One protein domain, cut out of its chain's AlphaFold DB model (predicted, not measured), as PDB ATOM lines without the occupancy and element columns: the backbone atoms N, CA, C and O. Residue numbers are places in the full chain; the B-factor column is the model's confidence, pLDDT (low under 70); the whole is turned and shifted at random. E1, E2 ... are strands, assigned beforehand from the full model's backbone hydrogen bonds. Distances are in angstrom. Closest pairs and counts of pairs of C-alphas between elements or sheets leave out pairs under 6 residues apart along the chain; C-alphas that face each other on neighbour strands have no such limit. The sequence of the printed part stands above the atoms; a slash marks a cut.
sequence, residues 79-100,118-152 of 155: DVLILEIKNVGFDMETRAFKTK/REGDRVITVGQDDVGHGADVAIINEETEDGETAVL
ATOM      1  N   ASP A  79      19.664  31.718  33.640       61.78
ATOM      2  CA  ASP A  79      19.214  30.333  33.600       61.78
ATOM      3  C   ASP A  79      18.218  30.116  34.740       61.78
ATOM      4  O   ASP A  79      18.497  30.469  35.885       61.78
ATOM      5  N   VAL A  80      17.070  29.521  34.427       71.56
ATOM      6  CA  VAL A  80      16.055  29.117  35.407       71.56
ATOM      7  C   VAL A  80      15.788  27.623  35.274       71.56
ATOM      8  O   VAL A  80      15.893  27.051  34.187       71.56
ATOM      9  N   LEU A  81      15.481  26.961  36.390       72.56
ATOM     10  CA  LEU A  81      15.107  25.550  36.401       72.56
ATOM     11  C   LEU A  81      13.610  25.389  36.118       72.56
ATOM     12  O   LEU A  81      12.765  25.829  36.899       72.56
ATOM     13  N   ILE A  82      13.305  24.712  35.015       76.00
ATOM     14  CA  ILE A  82      11.960  24.259  34.665       76.00
ATOM     15  C   ILE A  82      11.806  22.810  35.106       76.00
ATOM     16  O   ILE A  82      12.714  21.994  34.935       76.00
ATOM     17  N   LEU A  83      10.643  22.480  35.648       72.88
ATOM     18  CA  LEU A  83      10.274  21.118  35.977       72.88
ATOM     19  C   LEU A  83       9.634  20.428  34.765       72.88
ATOM     20  O   LEU A  83       8.596  20.861  34.269       72.88
ATOM     21  N   GLU A  84      10.221  19.318  34.324       74.81
ATOM     22  CA  GLU A  84       9.571  18.389  33.402       74.81
ATOM     23  C   GLU A  84       8.921  17.262  34.214       74.81
ATOM     24  O   GLU A  84       9.569  16.611  35.037       74.81
ATOM     25  N   ILE A  85       7.636  17.021  33.959       69.94
ATOM     26  CA  ILE A  85       6.871  15.940  34.581       69.94
ATOM     27  C   ILE A  85       6.571  14.903  33.512       69.94
ATOM     28  O   ILE A  85       5.886  15.192  32.528       69.94
ATOM     29  N   LYS A  86       7.067  13.684  33.710       65.25
ATOM     30  CA  LYS A  86       6.744  12.538  32.862       65.25
ATOM     31  C   LYS A  86       5.863  11.572  33.641       65.25
ATOM     32  O   LYS A  86       6.298  10.958  34.609       65.25
ATOM     33  N   ASN A  87       4.624  11.413  33.179       46.94
ATOM     34  CA  ASN A  87       3.737  10.356  33.659       46.94
ATOM     35  C   ASN A  87       4.137   9.035  33.000       46.94
ATOM     36  O   ASN A  87       3.815   8.799  31.832       46.94
ATOM     37  N   VAL A  88       4.835   8.172  33.739       50.62
ATOM     38  CA  VAL A  88       5.213   6.833  33.280       50.62
ATOM     39  C   VAL A  88       4.359   5.814  34.034       50.62
ATOM     40  O   VAL A  88       4.755   5.229  35.036       50.62
ATOM     41  N   GLY A  89       3.132   5.598  33.554       57.34
ATOM     42  CA  GLY A  89       2.193   4.676  34.198       57.34
ATOM     43  C   GLY A  89       1.634   5.231  35.514       57.34
ATOM     44  O   GLY A  89       0.940   6.242  35.487       57.34
ATOM     45  N   PHE A  90       1.888   4.544  36.635       50.81
ATOM     46  CA  PHE A  90       1.454   4.954  37.984       50.81
ATOM     47  C   PHE A  90       2.516   5.757  38.754       50.81
ATOM     48  O   PHE A  90       2.201   6.266  39.825       50.81
ATOM     49  N   ASP A  91       3.735   5.882  38.215       49.47
ATOM     50  CA  ASP A  91       4.806   6.691  38.800       49.47
ATOM     51  C   ASP A  91       4.939   8.032  38.064       49.47
ATOM     52  O   ASP A  91       4.921   8.108  36.827       49.47
ATOM     53  N   MET A  92       5.073   9.101  38.849       60.00
ATOM     54  CA  MET A  92       5.412  10.437  38.366       60.00
ATOM     55  C   MET A  92       6.926  10.615  38.472       60.00
ATOM     56  O   MET A  92       7.459  10.735  39.572       60.00
ATOM     57  N   GLU A  93       7.621  10.653  37.335       72.31
ATOM     58  CA  GLU A  93       9.025  11.065  37.303       72.31
ATOM     59  C   GLU A  93       9.092  12.583  37.121       72.31
ATOM     60  O   GLU A  93       8.594  13.138  36.134       72.31
ATOM     61  N   THR A  94       9.716  13.258  38.078       81.62
ATOM     62  CA  THR A  94       9.861  14.713  38.106       81.62
ATOM     63  C   THR A  94      11.333  15.081  38.034       81.62
ATOM     64  O   THR A  94      12.117  14.753  38.925       81.62
ATOM     65  N   ARG A  95      11.719  15.762  36.951       86.25
ATOM     66  CA  ARG A  95      13.109  16.151  36.688       86.25
ATOM     67  C   ARG A  95      13.244  17.639  36.445       86.25
ATOM     68  O   ARG A  95      12.420  18.244  35.764       86.25
ATOM     69  N   ALA A  96      14.316  18.221  36.963       87.12
ATOM     70  CA  ALA A  96      14.617  19.634  36.789       87.12
ATOM     71  C   ALA A  96      15.555  19.854  35.597       87.12
ATOM     72  O   ALA A  96      16.625  19.253  35.516       87.12
ATOM     73  N   PHE A  97      15.202  20.757  34.689       87.19
ATOM     74  CA  PHE A  97      16.006  21.119  33.526       87.19
ATOM     75  C   PHE A  97      16.317  22.610  33.538       87.19
ATOM     76  O   PHE A  97      15.427  23.452  33.606       87.19
ATOM     77  N   LYS A  98      17.609  22.946  33.446       86.75
ATOM     78  CA  LYS A  98      18.039  24.334  33.242       86.75
ATOM     79  C   LYS A  98      17.627  24.797  31.853       86.75
ATOM     80  O   LYS A  98      18.065  24.204  30.865       86.75
ATOM     81  N   THR A  99      16.862  25.874  31.808       86.25
ATOM     82  CA  THR A  99      16.455  26.555  30.588       86.25
ATOM     83  C   THR A  99      16.905  27.999  30.652       86.25
ATOM     84  O   THR A  99      16.710  28.694  31.648       86.25
ATOM     85  N   LYS A 100      17.504  28.453  29.556       83.25
ATOM     86  CA  LYS A 100      17.888  29.846  29.407       83.25
ATOM     87  C   LYS A 100      16.645  30.688  29.157       83.25
ATOM     88  O   LYS A 100      15.909  30.427  28.203       83.25
ATOM     89  N   ARG A 118       7.027  28.886  28.467       86.25
ATOM     90  CA  ARG A 118       5.671  28.829  27.919       86.25
ATOM     91  C   ARG A 118       4.656  28.832  29.056       86.25
ATOM     92  O   ARG A 118       4.954  28.421  30.172       86.25
ATOM     93  N   GLU A 119       3.444  29.281  28.755       82.25
ATOM     94  CA  GLU A 119       2.320  29.153  29.682       82.25
ATOM     95  C   GLU A 119       2.121  27.677  30.069       82.25
ATOM     96  O   GLU A 119       2.152  26.794  29.206       82.25
ATOM     97  N   GLY A 120       1.969  27.421  31.369       83.50
ATOM     98  CA  GLY A 120       1.903  26.075  31.942       83.50
ATOM     99  C   GLY A 120       3.255  25.443  32.300       83.50
ATOM    100  O   GLY A 120       3.261  24.391  32.940       83.50
ATOM    101  N   ASP A 121       4.392  26.058  31.947       86.12
ATOM    102  CA  ASP A 121       5.696  25.609  32.446       86.12
ATOM    103  C   ASP A 121       5.780  25.821  33.965       86.12
ATOM    104  O   ASP A 121       5.492  26.900  34.485       86.12
ATOM    105  N   ARG A 122       6.218  24.787  34.690       86.56
ATOM    106  CA  ARG A 122       6.389  24.837  36.148       86.56
ATOM    107  C   ARG A 122       7.821  25.236  36.486       86.56
ATOM    108  O   ARG A 122       8.766  24.573  36.057       86.56
ATOM    109  N   VAL A 123       7.989  26.301  37.264       88.19
ATOM    110  CA  VAL A 123       9.300  26.868  37.617       88.19
ATOM    111  C   VAL A 123       9.650  26.553  39.067       88.19
ATOM    112  O   VAL A 123       8.826  26.719  39.962       88.19
ATOM    113  N   ILE A 124      10.890  26.128  39.313       87.81
ATOM    114  CA  ILE A 124      11.395  25.916  40.674       87.81
ATOM    115  C   ILE A 124      11.874  27.261  41.233       87.81
ATOM    116  O   ILE A 124      12.877  27.802  40.776       87.81
ATOM    117  N   THR A 125      11.171  27.795  42.231       85.31
ATOM    118  CA  THR A 125      11.475  29.105  42.842       85.31
ATOM    119  C   THR A 125      12.238  29.008  44.166       85.31
ATOM    120  O   THR A 125      12.840  29.988  44.603       85.31
ATOM    121  N   VAL A 126      12.266  27.827  44.796       84.31
ATOM    122  CA  VAL A 126      12.939  27.568  46.079       84.31
ATOM    123  C   VAL A 126      13.850  26.346  45.955       84.31
ATOM    124  O   VAL A 126      13.454  25.330  45.395       84.31
ATOM    125  N   GLY A 127      15.073  26.441  46.488       83.50
ATOM    126  CA  GLY A 127      16.047  25.337  46.495       83.50
ATOM    127  C   GLY A 127      16.803  25.127  45.177       83.50
ATOM    128  O   GLY A 127      17.501  24.131  45.029       83.50
ATOM    129  N   GLN A 128      16.691  26.053  44.221       83.62
ATOM    130  CA  GLN A 128      17.322  25.944  42.898       83.62
ATOM    131  C   GLN A 128      18.859  25.878  42.924       83.62
ATOM    132  O   GLN A 128      19.451  25.280  42.025       83.62
ATOM    133  N   ASP A 129      19.500  26.456  43.944       81.31
ATOM    134  CA  ASP A 129      20.965  26.538  44.039       81.31
ATOM    135  C   ASP A 129      21.628  25.161  44.193       81.31
ATOM    136  O   ASP A 129      22.750  24.952  43.730       81.31
ATOM    137  N   ASP A 130      20.904  24.200  44.773       83.81
ATOM    138  CA  ASP A 130      21.383  22.838  45.021       83.81
ATOM    139  C   ASP A 130      20.939  21.839  43.935       83.81
ATOM    140  O   ASP A 130      21.297  20.659  43.977       83.81
ATOM    141  N   VAL A 131      20.164  22.288  42.937       85.44
ATOM    142  CA  VAL A 131      19.561  21.421  41.916       85.44
ATOM    143  C   VAL A 131      20.325  21.507  40.590       85.44
ATOM    144  O   VAL A 131      20.408  22.535  39.913       85.44
ATOM    145  N   GLY A 132      20.891  20.369  40.187       84.38
ATOM    146  CA  GLY A 132      21.581  20.204  38.909       84.38
ATOM    147  C   GLY A 132      20.630  20.044  37.718       84.38
ATOM    148  O   GLY A 132      19.475  19.652  37.860       84.38
ATOM    149  N   HIS A 133      21.137  20.301  36.510       85.62
ATOM    150  CA  HIS A 133      20.406  19.979  35.280       85.62
ATOM    151  C   HIS A 133      20.214  18.456  35.155       85.62
ATOM    152  O   HIS A 133      21.185  17.705  35.242       85.62
ATOM    153  N   GLY A 134      18.979  18.021  34.911       86.06
ATOM    154  CA  GLY A 134      18.572  16.620  34.801       86.06
ATOM    155  C   GLY A 134      18.371  15.907  36.141       86.06
ATOM    156  O   GLY A 134      18.175  14.695  36.133       86.06
ATOM    157  N   ALA A 135      18.446  16.620  37.270       86.75
ATOM    158  CA  ALA A 135      18.278  16.026  38.591       86.75
ATOM    159  C   ALA A 135      16.829  15.581  38.827       86.75
ATOM    160  O   ALA A 135      15.892  16.294  38.457       86.75
ATOM    161  N   ASP A 136      16.659  14.431  39.480       88.00
ATOM    162  CA  ASP A 136      15.366  14.007  40.008       88.00
ATOM    163  C   ASP A 136      15.017  14.884  41.222       88.00
ATOM    164  O   ASP A 136      15.846  15.105  42.108       88.00
ATOM    165  N   VAL A 137      13.797  15.414  41.250       85.62
ATOM    166  CA  VAL A 137      13.333  16.345  42.287       85.62
ATOM    167  C   VAL A 137      11.954  15.939  42.777       85.62
ATOM    168  O   VAL A 137      11.178  15.393  42.008       85.62
ATOM    169  N   ALA A 138      11.621  16.223  44.035       84.69
ATOM    170  CA  ALA A 138      10.277  16.020  44.571       84.69
ATOM    171  C   ALA A 138       9.566  17.366  44.744       84.69
ATOM    172  O   ALA A 138      10.171  18.342  45.191       84.69
ATOM    173  N   ILE A 139       8.278  17.414  44.411       82.44
ATOM    174  CA  ILE A 139       7.457  18.614  44.578       82.44
ATOM    175  C   ILE A 139       6.885  18.598  45.991       82.44
ATOM    176  O   ILE A 139       6.080  17.731  46.311       82.44
ATOM    177  N   ILE A 140       7.315  19.540  46.832       83.00
ATOM    178  CA  ILE A 140       6.841  19.647  48.222       83.00
ATOM    179  C   ILE A 140       5.634  20.587  48.319       83.00
ATOM    180  O   ILE A 140       4.660  20.284  49.000       83.00
ATOM    181  N   ASN A 141       5.697  21.718  47.617       79.81
ATOM    182  CA  ASN A 141       4.653  22.737  47.564       79.81
ATOM    183  C   ASN A 141       4.566  23.311  46.148       79.81
ATOM    184  O   ASN A 141       5.571  23.370  45.438       79.81
ATOM    185  N   GLU A 142       3.378  23.776  45.779       80.69
ATOM    186  CA  GLU A 142       3.131  24.523  44.550       80.69
ATOM    187  C   GLU A 142       2.293  25.768  44.855       80.69
ATOM    188  O   GLU A 142       1.301  25.700  45.583       80.69
ATOM    189  N   GLU A 143       2.712  26.910  44.312       79.00
ATOM    190  CA  GLU A 143       1.913  28.136  44.309       79.00
ATOM    191  C   GLU A 143       1.009  28.122  43.073       79.00
ATOM    192  O   GLU A 143       1.487  27.905  41.958       79.00
ATOM    193  N   THR A 144      -0.295  28.320  43.266       72.69
ATOM    194  CA  THR A 144      -1.258  28.458  42.163       72.69
ATOM    195  C   THR A 144      -1.472  29.931  41.805       72.69
ATOM    196  O   THR A 144      -1.123  30.825  42.578       72.69
ATOM    197  N   GLU A 145      -2.059  30.201  40.634       64.50
ATOM    198  CA  GLU A 145      -2.306  31.566  40.129       64.50
ATOM    199  C   GLU A 145      -3.125  32.449  41.094       64.50
ATOM    200  O   GLU A 145      -2.984  33.671  41.072       64.50
ATOM    201  N   ASP A 146      -3.908  31.842  41.993       59.41
ATOM    202  CA  ASP A 146      -4.715  32.537  43.004       59.41
ATOM    203  C   ASP A 146      -3.942  32.865  44.303       59.41
ATOM    204  O   ASP A 146      -4.505  33.424  45.247       59.41
ATOM    205  N   GLY A 147      -2.646  32.536  44.378       53.78
ATOM    206  CA  GLY A 147      -1.800  32.768  45.556       53.78
ATOM    207  C   GLY A 147      -2.051  31.798  46.716       53.78
ATOM    208  O   GLY A 147      -1.524  31.996  47.814       53.78
ATOM    209  N   GLU A 148      -2.839  30.744  46.495       49.69
ATOM    210  CA  GLU A 148      -3.032  29.667  47.462       49.69
ATOM    211  C   GLU A 148      -1.907  28.629  47.329       49.69
ATOM    212  O   GLU A 148      -1.579  28.152  46.243       49.69
ATOM    213  N   THR A 149      -1.285  28.275  48.454       52.91
ATOM    214  CA  THR A 149      -0.232  27.256  48.496       52.91
ATOM    215  C   THR A 149      -0.875  25.876  48.592       52.91
ATOM    216  O   THR A 149      -1.446  25.516  49.624       52.91
ATOM    217  N   ALA A 150      -0.769  25.077  47.531       55.94
ATOM    218  CA  ALA A 150      -1.159  23.675  47.567       55.94
ATOM    219  C   ALA A 150       0.018  22.844  48.100       55.94
ATOM    220  O   ALA A 150       1.059  22.715  47.453       55.94
ATOM    221  N   VAL A 151      -0.137  22.291  49.305       54.50
ATOM    222  CA  VAL A 151       0.848  21.372  49.893       54.50
ATOM    223  C   VAL A 151       0.622  19.985  49.304       54.50
ATOM    224  O   VAL A 151      -0.394  19.346  49.585       54.50
ATOM    225  N   LEU A 152       1.573  19.508  48.504       57.31
ATOM    226  CA  LEU A 152       1.576  18.144  47.990       57.31
ATOM    227  C   LEU A 152       2.471  17.317  48.913       57.31
ATOM    228  O   LEU A 152       3.681  17.227  48.742       57.31
TER     229      LEU A 152
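Overview. This is residues 79 to 100 and 118 to 152 of the 155 residues of an uncharacterized protein of Candidatus Scalindua brodae (UniProt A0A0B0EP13). A long two-stranded hairpin, E1 and E2, has the unnamed residues 118 to 140 looping from beside E1 to beside E2, and a tiny second hairpin, E3 and E4, lies apart from it. The 57 printed residues hold no named helix and four strands, E1 to E4 in chain order, in two antiparallel sheets. The class is all strand, though under half of the residues are in named elements. The whole is compact, with a radius of gyration of the C-alphas of 11.7 A and spans of 31 by 29 by 22 A.

Along the chain. E1, residues 79 to 88, starts at C-alpha 79 (19.214, 30.333, 33.600) and is 27.4 A long. E2, residues 91 to 100, is 28.2 A long. E3 is residues 141 to 143, 6.9 A, and E4 residues 149 to 151, 6.1 A, ending at C-alpha 151 (0.848, 21.372, 49.893).

Arrangement. E1 and E2 are antiparallel at 157 degrees, with N 82 and O 97 2.8 A apart, within hydrogen-bond range. Residues 122 to 123 pair antiparallel with 82 to 83 of E1, and 135 to 136 with 95 to 96 of E2. E3 and E4 are antiparallel at 159 degrees, with N 150 and O 142 2.9 A apart, within hydrogen-bond range.

Size, cuts and confidence. Residues 101 to 117 are not printed, and C-alphas 100 and 118 are 12.3 A apart across the cut. The links E1 to E2 and E3 to E4 are tight. The pLDDT is under 70 at residues 79, 85 to 92 and 145 to 152.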